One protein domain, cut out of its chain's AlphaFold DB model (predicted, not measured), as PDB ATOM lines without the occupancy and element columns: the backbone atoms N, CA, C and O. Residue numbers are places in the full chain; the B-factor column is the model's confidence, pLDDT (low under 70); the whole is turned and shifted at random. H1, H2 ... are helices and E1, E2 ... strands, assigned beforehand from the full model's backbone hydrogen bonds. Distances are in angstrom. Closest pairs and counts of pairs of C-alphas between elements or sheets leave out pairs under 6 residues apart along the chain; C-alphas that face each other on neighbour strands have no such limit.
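What this domain is: This is residues 3 to 60 of the 65 residues of an uncharacterized protein of Magnetospirillum sp. UT-4 (UniProt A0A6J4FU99). What shape is it? Helix H2 covers one face of the mixed sheet E1 E2 E3, and H3 makes a corner with H2. What are its parts? The 58 residues, with E1 H1 H2 E2 E3 H3 in order, are mixed in class and compact, with a radius of gyration of the C-alphas of 10.9 A and spans of 30 by 22 by 14 A.

Where its parts are: Where are the strands? E2 is residues 37 to 43, E3 48 to 53 and E1 3 to 5, with C-alpha 3 at (104.218, 122.395, 179.236). Where are the helices? H2 is residues 20 to 33, 19.8 A long, H1 13 to 16 and H3 54 to 60, with C-alpha 60 at (92.850, 125.263, 163.221).

How they stand to each other: How do strands pair? E2 is parallel to E1, N 4 and O 38 being 2.8 A apart, and antiparallel to E3, N 41 and O 50 being 3.1 A apart. How do helices sit? H2's height over the sheet is 8.6 A. Its residues 30 to 33 alone touch H3, the closest C-alphas being Ala 31 and Gly 54, 4.2 A. In H2 and H3 every O i to N i+4 pair is within hydrogen-bond range.

The domain as a whole: How large is it? The farthest C-alphas, of Pro 13 and Lys 60, are 31.7 A apart. Is anything uncertain? The printed part has no cut; pLDDT is under 70 at residues 9 to 11, 44 to 47 and 59 to 60.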
ATOM      1  N   ASP A   3     103.222 121.561 179.897       81.56
ATOM      2  CA  ASP A   3     104.218 122.395 179.236       81.56
ATOM      3  C   ASP A   3     105.493 121.583 179.001       81.56
ATOM      4  O   ASP A   3     106.040 120.974 179.922       81.56
ATOM      5  N   VAL A   4     105.938 121.548 177.749       81.69
ATOM      6  CA  VAL A   4     107.163 120.886 177.305       81.69
ATOM      7  C   VAL A   4     108.097 121.968 176.796       81.69
ATOM      8  O   VAL A   4     107.844 122.574 175.757       81.69
ATOM      9  N   ASP A   5     109.176 122.210 177.528       82.00
ATOM     10  CA  ASP A   5     110.233 123.115 177.094       82.00
ATOM     11  C   ASP A   5     111.355 122.295 176.456       82.00
ATOM     12  O   ASP A   5     112.083 121.576 177.144       82.00
ATOM     13  N   LEU A   6     111.457 122.359 175.125       77.88
ATOM     14  CA  LEU A   6     112.532 121.702 174.379       77.88
ATOM     15  C   LEU A   6     113.843 122.491 174.456       77.88
ATOM     16  O   LEU A   6     114.858 122.011 173.963       77.88
ATOM     17  N   ASP A   7     113.829 123.674 175.076       74.06
ATOM     18  CA  ASP A   7     114.962 124.580 175.195       74.06
ATOM     19  C   ASP A   7     115.516 124.678 176.641       74.06
ATOM     20  O   ASP A   7     116.463 125.419 176.905       74.06
ATOM     21  N   ALA A   8     114.984 123.899 177.588       74.69
ATOM     22  CA  ALA A   8     115.433 123.899 178.986       74.69
ATOM     23  C   ALA A   8     116.890 123.411 179.159       74.69
ATOM     24  O   ALA A   8     117.383 122.636 178.353       74.69
ATOM     25  N   ASP A   9     117.577 123.772 180.251       65.00
ATOM     26  CA  ASP A   9     118.977 123.366 180.532       65.00
ATOM     27  C   ASP A   9     119.202 121.844 180.672       65.00
ATOM     28  O   ASP A   9     120.334 121.364 180.709       65.00
ATOM     29  N   ARG A  10     118.127 121.056 180.777       59.53
ATOM     30  CA  ARG A  10     118.166 119.588 180.813       59.53
ATOM     31  C   ARG A  10     117.340 119.020 179.672       59.53
ATOM     32  O   ARG A  10     116.239 118.509 179.884       59.53
ATOM     33  N   ARG A  11     117.872 119.132 178.459       67.75
ATOM     34  CA  ARG A  11     117.264 118.550 177.259       67.75
ATOM     35  C   ARG A  11     117.596 117.074 177.174       67.75
ATOM     36  O   ARG A  11     118.585 116.584 177.719       67.75
ATOM     37  N   TYR A  12     116.731 116.354 176.480       71.62
ATOM     38  CA  TYR A  12     117.035 115.008 176.032       71.62
ATOM     39  C   TYR A  12     118.193 115.102 175.017       71.62
ATOM     40  O   TYR A  12     118.024 115.820 174.036       71.62
ATOM     41  N   PRO A  13     119.337 114.410 175.205       72.25
ATOM     42  CA  PRO A  13     120.552 114.638 174.407       72.25
ATOM     43  C   PRO A  13     120.376 114.564 172.877       72.25
ATOM     44  O   PRO A  13     121.034 115.306 172.157       72.25
ATOM     45  N   PRO A  14     119.468 113.727 172.335       78.50
ATOM     46  CA  PRO A  14     119.150 113.748 170.906       78.50
ATOM     47  C   PRO A  14     118.575 115.065 170.369       78.50
ATOM     48  O   PRO A  14     118.624 115.279 169.164       78.50
ATOM     49  N   LEU A  15     118.032 115.935 171.226       76.19
ATOM     50  CA  LEU A  15     117.535 117.259 170.841       76.19
ATOM     51  C   LEU A  15     118.677 118.262 170.630       76.19
ATOM     52  O   LEU A  15     118.524 119.183 169.838       76.19
ATOM     53  N   ASP A  16     119.827 118.070 171.281       74.81
ATOM     54  CA  ASP A  16     120.984 118.972 171.149       74.81
ATOM     55  C   ASP A  16     121.687 118.833 169.790       74.81
ATOM     56  O   ASP A  16     122.393 119.737 169.350       74.81
ATOM     57  N   ALA A  17     121.495 117.694 169.119       81.06
ATOM     58  CA  ALA A  17     122.044 117.431 167.792       81.06
ATOM     59  C   ALA A  17     121.158 117.966 166.652       81.06
ATOM     60  O   ALA A  17     121.569 117.910 165.495       81.06
ATOM     61  N   MET A  18     119.949 118.441 166.961       81.00
ATOM     62  CA  MET A  18     118.993 118.929 165.972       81.00
ATOM     63  C   MET A  18     119.226 120.411 165.679       81.00
ATOM     64  O   MET A  18     119.414 121.226 166.584       81.00
ATOM     65  N   SER A  19     119.160 120.779 164.403       83.75
ATOM     66  CA  SER A  19     119.115 122.183 164.000       83.75
ATOM     67  C   SER A  19     117.834 122.871 164.512       83.75
ATOM     68  O   SER A  19     116.834 122.199 164.782       83.75
ATOM     69  N   PRO A  20     117.799 124.215 164.605       81.44
ATOM     70  CA  PRO A  20     116.589 124.943 164.992       81.44
ATOM     71  C   PRO A  20     115.360 124.600 164.134       81.44
ATOM     72  O   PRO A  20     114.248 124.532 164.650       81.44
ATOM     73  N   GLY A  21     115.559 124.337 162.835       81.25
ATOM     74  CA  GLY A  21     114.491 123.886 161.937       81.25
ATOM     75  C   GLY A  21     113.978 122.485 162.285       81.25
ATOM     76  O   GLY A  21     112.774 122.278 162.398       81.25
ATOM     77  N   GLU A  22     114.875 121.534 162.551       83.94
ATOM     78  CA  GLU A  22     114.495 120.170 162.946       83.94
ATOM     79  C   GLU A  22     113.809 120.128 164.318       83.94
ATOM     80  O   GLU A  22     112.842 119.387 164.511       83.94
ATOM     81  N   LEU A  23     114.269 120.953 165.265       84.12
ATOM     82  CA  LEU A  23     113.630 121.124 166.571       84.12
ATOM     83  C   LEU A  23     112.213 121.671 166.430       84.12
ATOM     84  O   LEU A  23     111.296 121.202 167.109       84.12
ATOM     85  N   PHE A  24     112.023 122.640 165.537       84.69
ATOM     86  CA  PHE A  24     110.711 123.180 165.235       84.69
ATOM     87  C   PHE A  24     109.771 122.132 164.636       84.69
ATOM     88  O   PHE A  24     108.669 121.934 165.156       84.69
ATOM     89  N   ASP A  25     110.216 121.409 163.610       85.06
ATOM     90  CA  ASP A  25     109.431 120.345 162.979       85.06
ATOM     91  C   ASP A  25     109.045 119.258 163.988       85.06
ATOM     92  O   ASP A  25     107.908 118.764 164.008       85.06
ATOM     93  N   PHE A  26     109.977 118.907 164.877       85.69
ATOM     94  CA  PHE A  26     109.727 117.981 165.970       85.69
ATOM     95  C   PHE A  26     108.684 118.527 166.952       85.69
ATOM     96  O   PHE A  26     107.717 117.829 167.271       85.69
ATOM     97  N   ALA A  27     108.822 119.780 167.390       85.62
ATOM     98  CA  ALA A  27     107.883 120.438 168.293       85.62
ATOM     99  C   ALA A  27     106.470 120.524 167.697       85.62
ATOM    100  O   ALA A  27     105.482 120.233 168.378       85.62
ATOM    101  N   ALA A  28     106.368 120.861 166.409       84.12
ATOM    102  CA  ALA A  28     105.114 120.934 165.675       84.12
ATOM    103  C   ALA A  28     104.447 119.560 165.567       84.12
ATOM    104  O   ALA A  28     103.246 119.433 165.830       84.12
ATOM    105  N   ARG A  29     105.212 118.506 165.254       86.31
ATOM    106  CA  ARG A  29     104.714 117.122 165.272       86.31
ATOM    107  C   ARG A  29     104.234 116.717 166.662       86.31
ATOM    108  O   ARG A  29     103.121 116.210 166.785       86.31
ATOM    109  N   LEU A  30     105.020 116.996 167.699       84.88
ATOM    110  CA  LEU A  30     104.696 116.665 169.086       84.88
ATOM    111  C   LEU A  30     103.379 117.328 169.523       84.88
ATOM    112  O   LEU A  30     102.470 116.655 170.018       84.88
ATOM    113  N   ALA A  31     103.242 118.633 169.273       84.62
ATOM    114  CA  ALA A  31     102.049 119.404 169.604       84.62
ATOM    115  C   ALA A  31     100.818 118.968 168.783       84.62
ATOM    116  O   ALA A  31      99.700 118.951 169.301       84.62
ATOM    117  N   ARG A  32     100.991 118.544 167.521       82.81
ATOM    118  CA  ARG A  32      99.897 117.966 166.713       82.81
ATOM    119  C   ARG A  32      99.457 116.600 167.239       82.81
ATOM    120  O   ARG A  32      98.254 116.355 167.320       82.81
ATOM    121  N   SER A  33     100.391 115.736 167.626       84.38
ATOM    122  CA  SER A  33     100.087 114.394 168.138       84.38
ATOM    123  C   SER A  33      99.407 114.416 169.508       84.38
ATOM    124  O   SER A  33      98.621 113.521 169.812       84.38
ATOM    125  N   MET A  34      99.664 115.438 170.329       83.88
ATOM    126  CA  MET A  34      99.113 115.533 171.679       83.88
ATOM    127  C   MET A  34      98.302 116.819 171.883       83.88
ATOM    128  O   MET A  34      98.822 117.896 172.148       83.88
ATOM    129  N   ARG A  35      96.972 116.694 171.891       77.06
ATOM    130  CA  ARG A  35      96.032 117.818 172.093       77.06
ATOM    131  C   ARG A  35      96.113 118.513 173.455       77.06
ATOM    132  O   ARG A  35      95.363 119.454 173.696       77.06
ATOM    133  N   HIS A  36      96.914 118.023 174.391       83.00
ATOM    134  CA  HIS A  36      96.916 118.489 175.783       83.00
ATOM    135  C   HIS A  36      98.242 119.126 176.194       83.00
ATOM    136  O   HIS A  36      98.395 119.458 177.375       83.00
ATOM    137  N   ILE A  37      99.168 119.270 175.244       81.75
ATOM    138  CA  ILE A  37     100.498 119.808 175.490       81.75
ATOM    139  C   ILE A  37     100.678 121.172 174.837       81.75
ATOM    140  O   ILE A  37     100.012 121.518 173.856       81.75
ATOM    141  N   ARG A  38     101.632 121.905 175.386       83.81
ATOM    142  CA  ARG A  38     102.156 123.151 174.863       83.81
ATOM    143  C   ARG A  38     103.664 122.994 174.768       83.81
ATOM    144  O   ARG A  38     104.289 122.595 175.743       83.81
ATOM    145  N   VAL A  39     104.219 123.217 173.586       85.75
ATOM    146  CA  VAL A  39     105.635 122.970 173.309       85.75
ATOM    147  C   VAL A  39     106.325 124.294 173.047       85.75
ATOM    148  O   VAL A  39     105.891 125.043 172.176       85.75
ATOM    149  N   ARG A  40     107.393 124.580 173.784       85.38
ATOM    150  CA  ARG A  40     108.257 125.737 173.559       85.38
ATOM    151  C   ARG A  40     109.539 125.283 172.876       85.38
ATOM    152  O   ARG A  40     110.157 124.317 173.318       85.38
ATOM    153  N   THR A  41     109.909 125.958 171.796       85.88
ATOM    154  CA  THR A  41     111.142 125.681 171.050       85.88
ATOM    155  C   THR A  41     111.667 126.949 170.386       85.88
ATOM    156  O   THR A  41     110.937 127.932 170.265       85.88
ATOM    157  N   ARG A  42     112.919 126.923 169.929       81.75
ATOM    158  CA  ARG A  42     113.487 127.973 169.075       81.75
ATOM    159  C   ARG A  42     113.204 127.695 167.596       81.75
ATOM    160  O   ARG A  42     113.117 126.534 167.203       81.75
ATOM    161  N   VAL A  43     113.077 128.756 166.801       78.88
ATOM    162  CA  VAL A  43     112.886 128.748 165.343       78.88
ATOM    163  C   VAL A  43     113.859 129.727 164.705       78.88
ATOM    164  O   VAL A  43     113.987 130.862 165.160       78.88
ATOM    165  N   GLY A  44     114.504 129.280 163.626       65.00
ATOM    166  CA  GLY A  44     115.361 130.113 162.784       65.00
ATOM    167  C   GLY A  44     116.620 130.657 163.471       65.00
ATOM    168  O   GLY A  44     116.928 130.348 164.622       65.00
ATOM    169  N   GLU A  45     117.353 131.480 162.722       64.19
ATOM    170  CA  GLU A  45     118.399 132.368 163.231       64.19
ATOM    171  C   GLU A  45     118.095 133.806 162.762       64.19
ATOM    172  O   GLU A  45     117.858 133.995 161.564       64.19
ATOM    173  N   PRO A  46     118.098 134.825 163.650       58.22
ATOM    174  CA  PRO A  46     118.419 134.776 165.081       58.22
ATOM    175  C   PRO A  46     117.291 134.114 165.898       58.22
ATOM    176  O   PRO A  46     116.124 134.387 165.663       58.22
ATOM    177  N   GLY A  47     117.653 133.226 166.834       64.31
ATOM    178  CA  GLY A  47     116.749 132.266 167.488       64.31
ATOM    179  C   GLY A  47     115.530 132.867 168.192       64.31
ATOM    180  O   GLY A  47     115.586 133.213 169.374       64.31
ATOM    181  N   GLU A  48     114.406 132.911 167.485       74.38
ATOM    182  CA  GLU A  48     113.112 133.304 168.030       74.38
ATOM    183  C   GLU A  48     112.495 132.129 168.787       74.38
ATOM    184  O   GLU A  48     112.528 130.988 168.333       74.38
ATOM    185  N   THR A  49     111.932 132.381 169.968       80.25
ATOM    186  CA  THR A  49     111.235 131.337 170.731       80.25
ATOM    187  C   THR A  49     109.761 131.330 170.360       80.25
ATOM    188  O   THR A  49     109.082 132.348 170.491       80.25
ATOM    189  N   VAL A  50     109.252 130.174 169.946       81.12
ATOM    190  CA  VAL A  50     107.840 129.972 169.621       81.12
ATOM    191  C   VAL A  50     107.180 129.041 170.626       81.12
ATOM    192  O   VAL A  50     107.798 128.125 171.174       81.12
ATOM    193  N   GLU A  51     105.888 129.266 170.845       85.25
ATOM    194  CA  GLU A  51     105.044 128.426 171.686       85.25
ATOM    195  C   GLU A  51     103.950 127.787 170.826       85.25
ATOM    196  O   GLU A  51     103.108 128.462 170.232       85.25
ATOM    197  N   LEU A  52     103.977 126.460 170.746       83.12
ATOM    198  CA  LEU A  52     103.071 125.647 169.951       83.12
ATOM    199  C   LEU A  52     102.040 124.990 170.865       83.12
ATOM    200  O   LEU A  52     102.333 124.046 171.599       83.12
ATOM    201  N   ASP A  53     100.805 125.483 170.814       83.50
ATOM    202  CA  ASP A  53      99.691 124.910 171.567       83.50
ATOM    203  C   ASP A  53      99.020 123.794 170.753       83.50
ATOM    204  O   ASP A  53      98.437 124.024 169.684       83.50
ATOM    205  N   GLY A  54      99.066 122.568 171.277       77.69
ATOM    206  CA  GLY A  54      98.519 121.397 170.602       77.69
ATOM    207  C   GLY A  54      97.008 121.460 170.385       77.69
ATOM    208  O   GLY A  54      96.510 120.892 169.407       77.69
ATOM    209  N   ARG A  55      96.254 122.194 171.223       79.88
ATOM    210  CA  ARG A  55      94.822 122.445 170.985       79.88
ATOM    211  C   ARG A  55      94.623 123.383 169.808       79.88
ATOM    212  O   ARG A  55      93.727 123.132 169.007       79.88
ATOM    213  N   LEU A  56      95.422 124.445 169.697       75.31
ATOM    214  CA  LEU A  56      95.311 125.403 168.593       75.31
ATOM    215  C   LEU A  56      95.695 124.764 167.258       75.31
ATOM    216  O   LEU A  56      94.933 124.889 166.299       75.31
ATOM    217  N   LEU A  57      96.796 124.011 167.220       74.88
ATOM    218  CA  LEU A  57      97.245 123.306 166.014       74.88
ATOM    219  C   LEU A  57      96.219 122.265 165.545       74.88
ATOM    220  O   LEU A  57      95.880 122.213 164.365       74.88
ATOM    221  N   ASN A  58      95.644 121.492 166.472       71.56
ATOM    222  CA  ASN A  58      94.592 120.527 166.142       71.56
ATOM    223  C   ASN A  58      93.271 121.180 165.720       71.56
ATOM    224  O   ASN A  58      92.537 120.606 164.919       71.56
ATOM    225  N   ARG A  59      92.920 122.331 166.303       69.50
ATOM    226  CA  ARG A  59      91.629 122.988 166.060       69.50
ATOM    227  C   ARG A  59      91.622 123.798 164.771       69.50
ATOM    228  O   ARG A  59      90.571 123.908 164.152       69.50
ATOM    229  N   LYS A  60      92.758 124.388 164.395       59.97
ATOM    230  CA  LYS A  60      92.850 125.263 163.221       59.97
ATOM    231  C   LYS A  60      93.458 124.599 161.982       59.97
ATOM    232  O   LYS A  60      93.436 125.225 160.933       59.97
TER     233      LYS A  60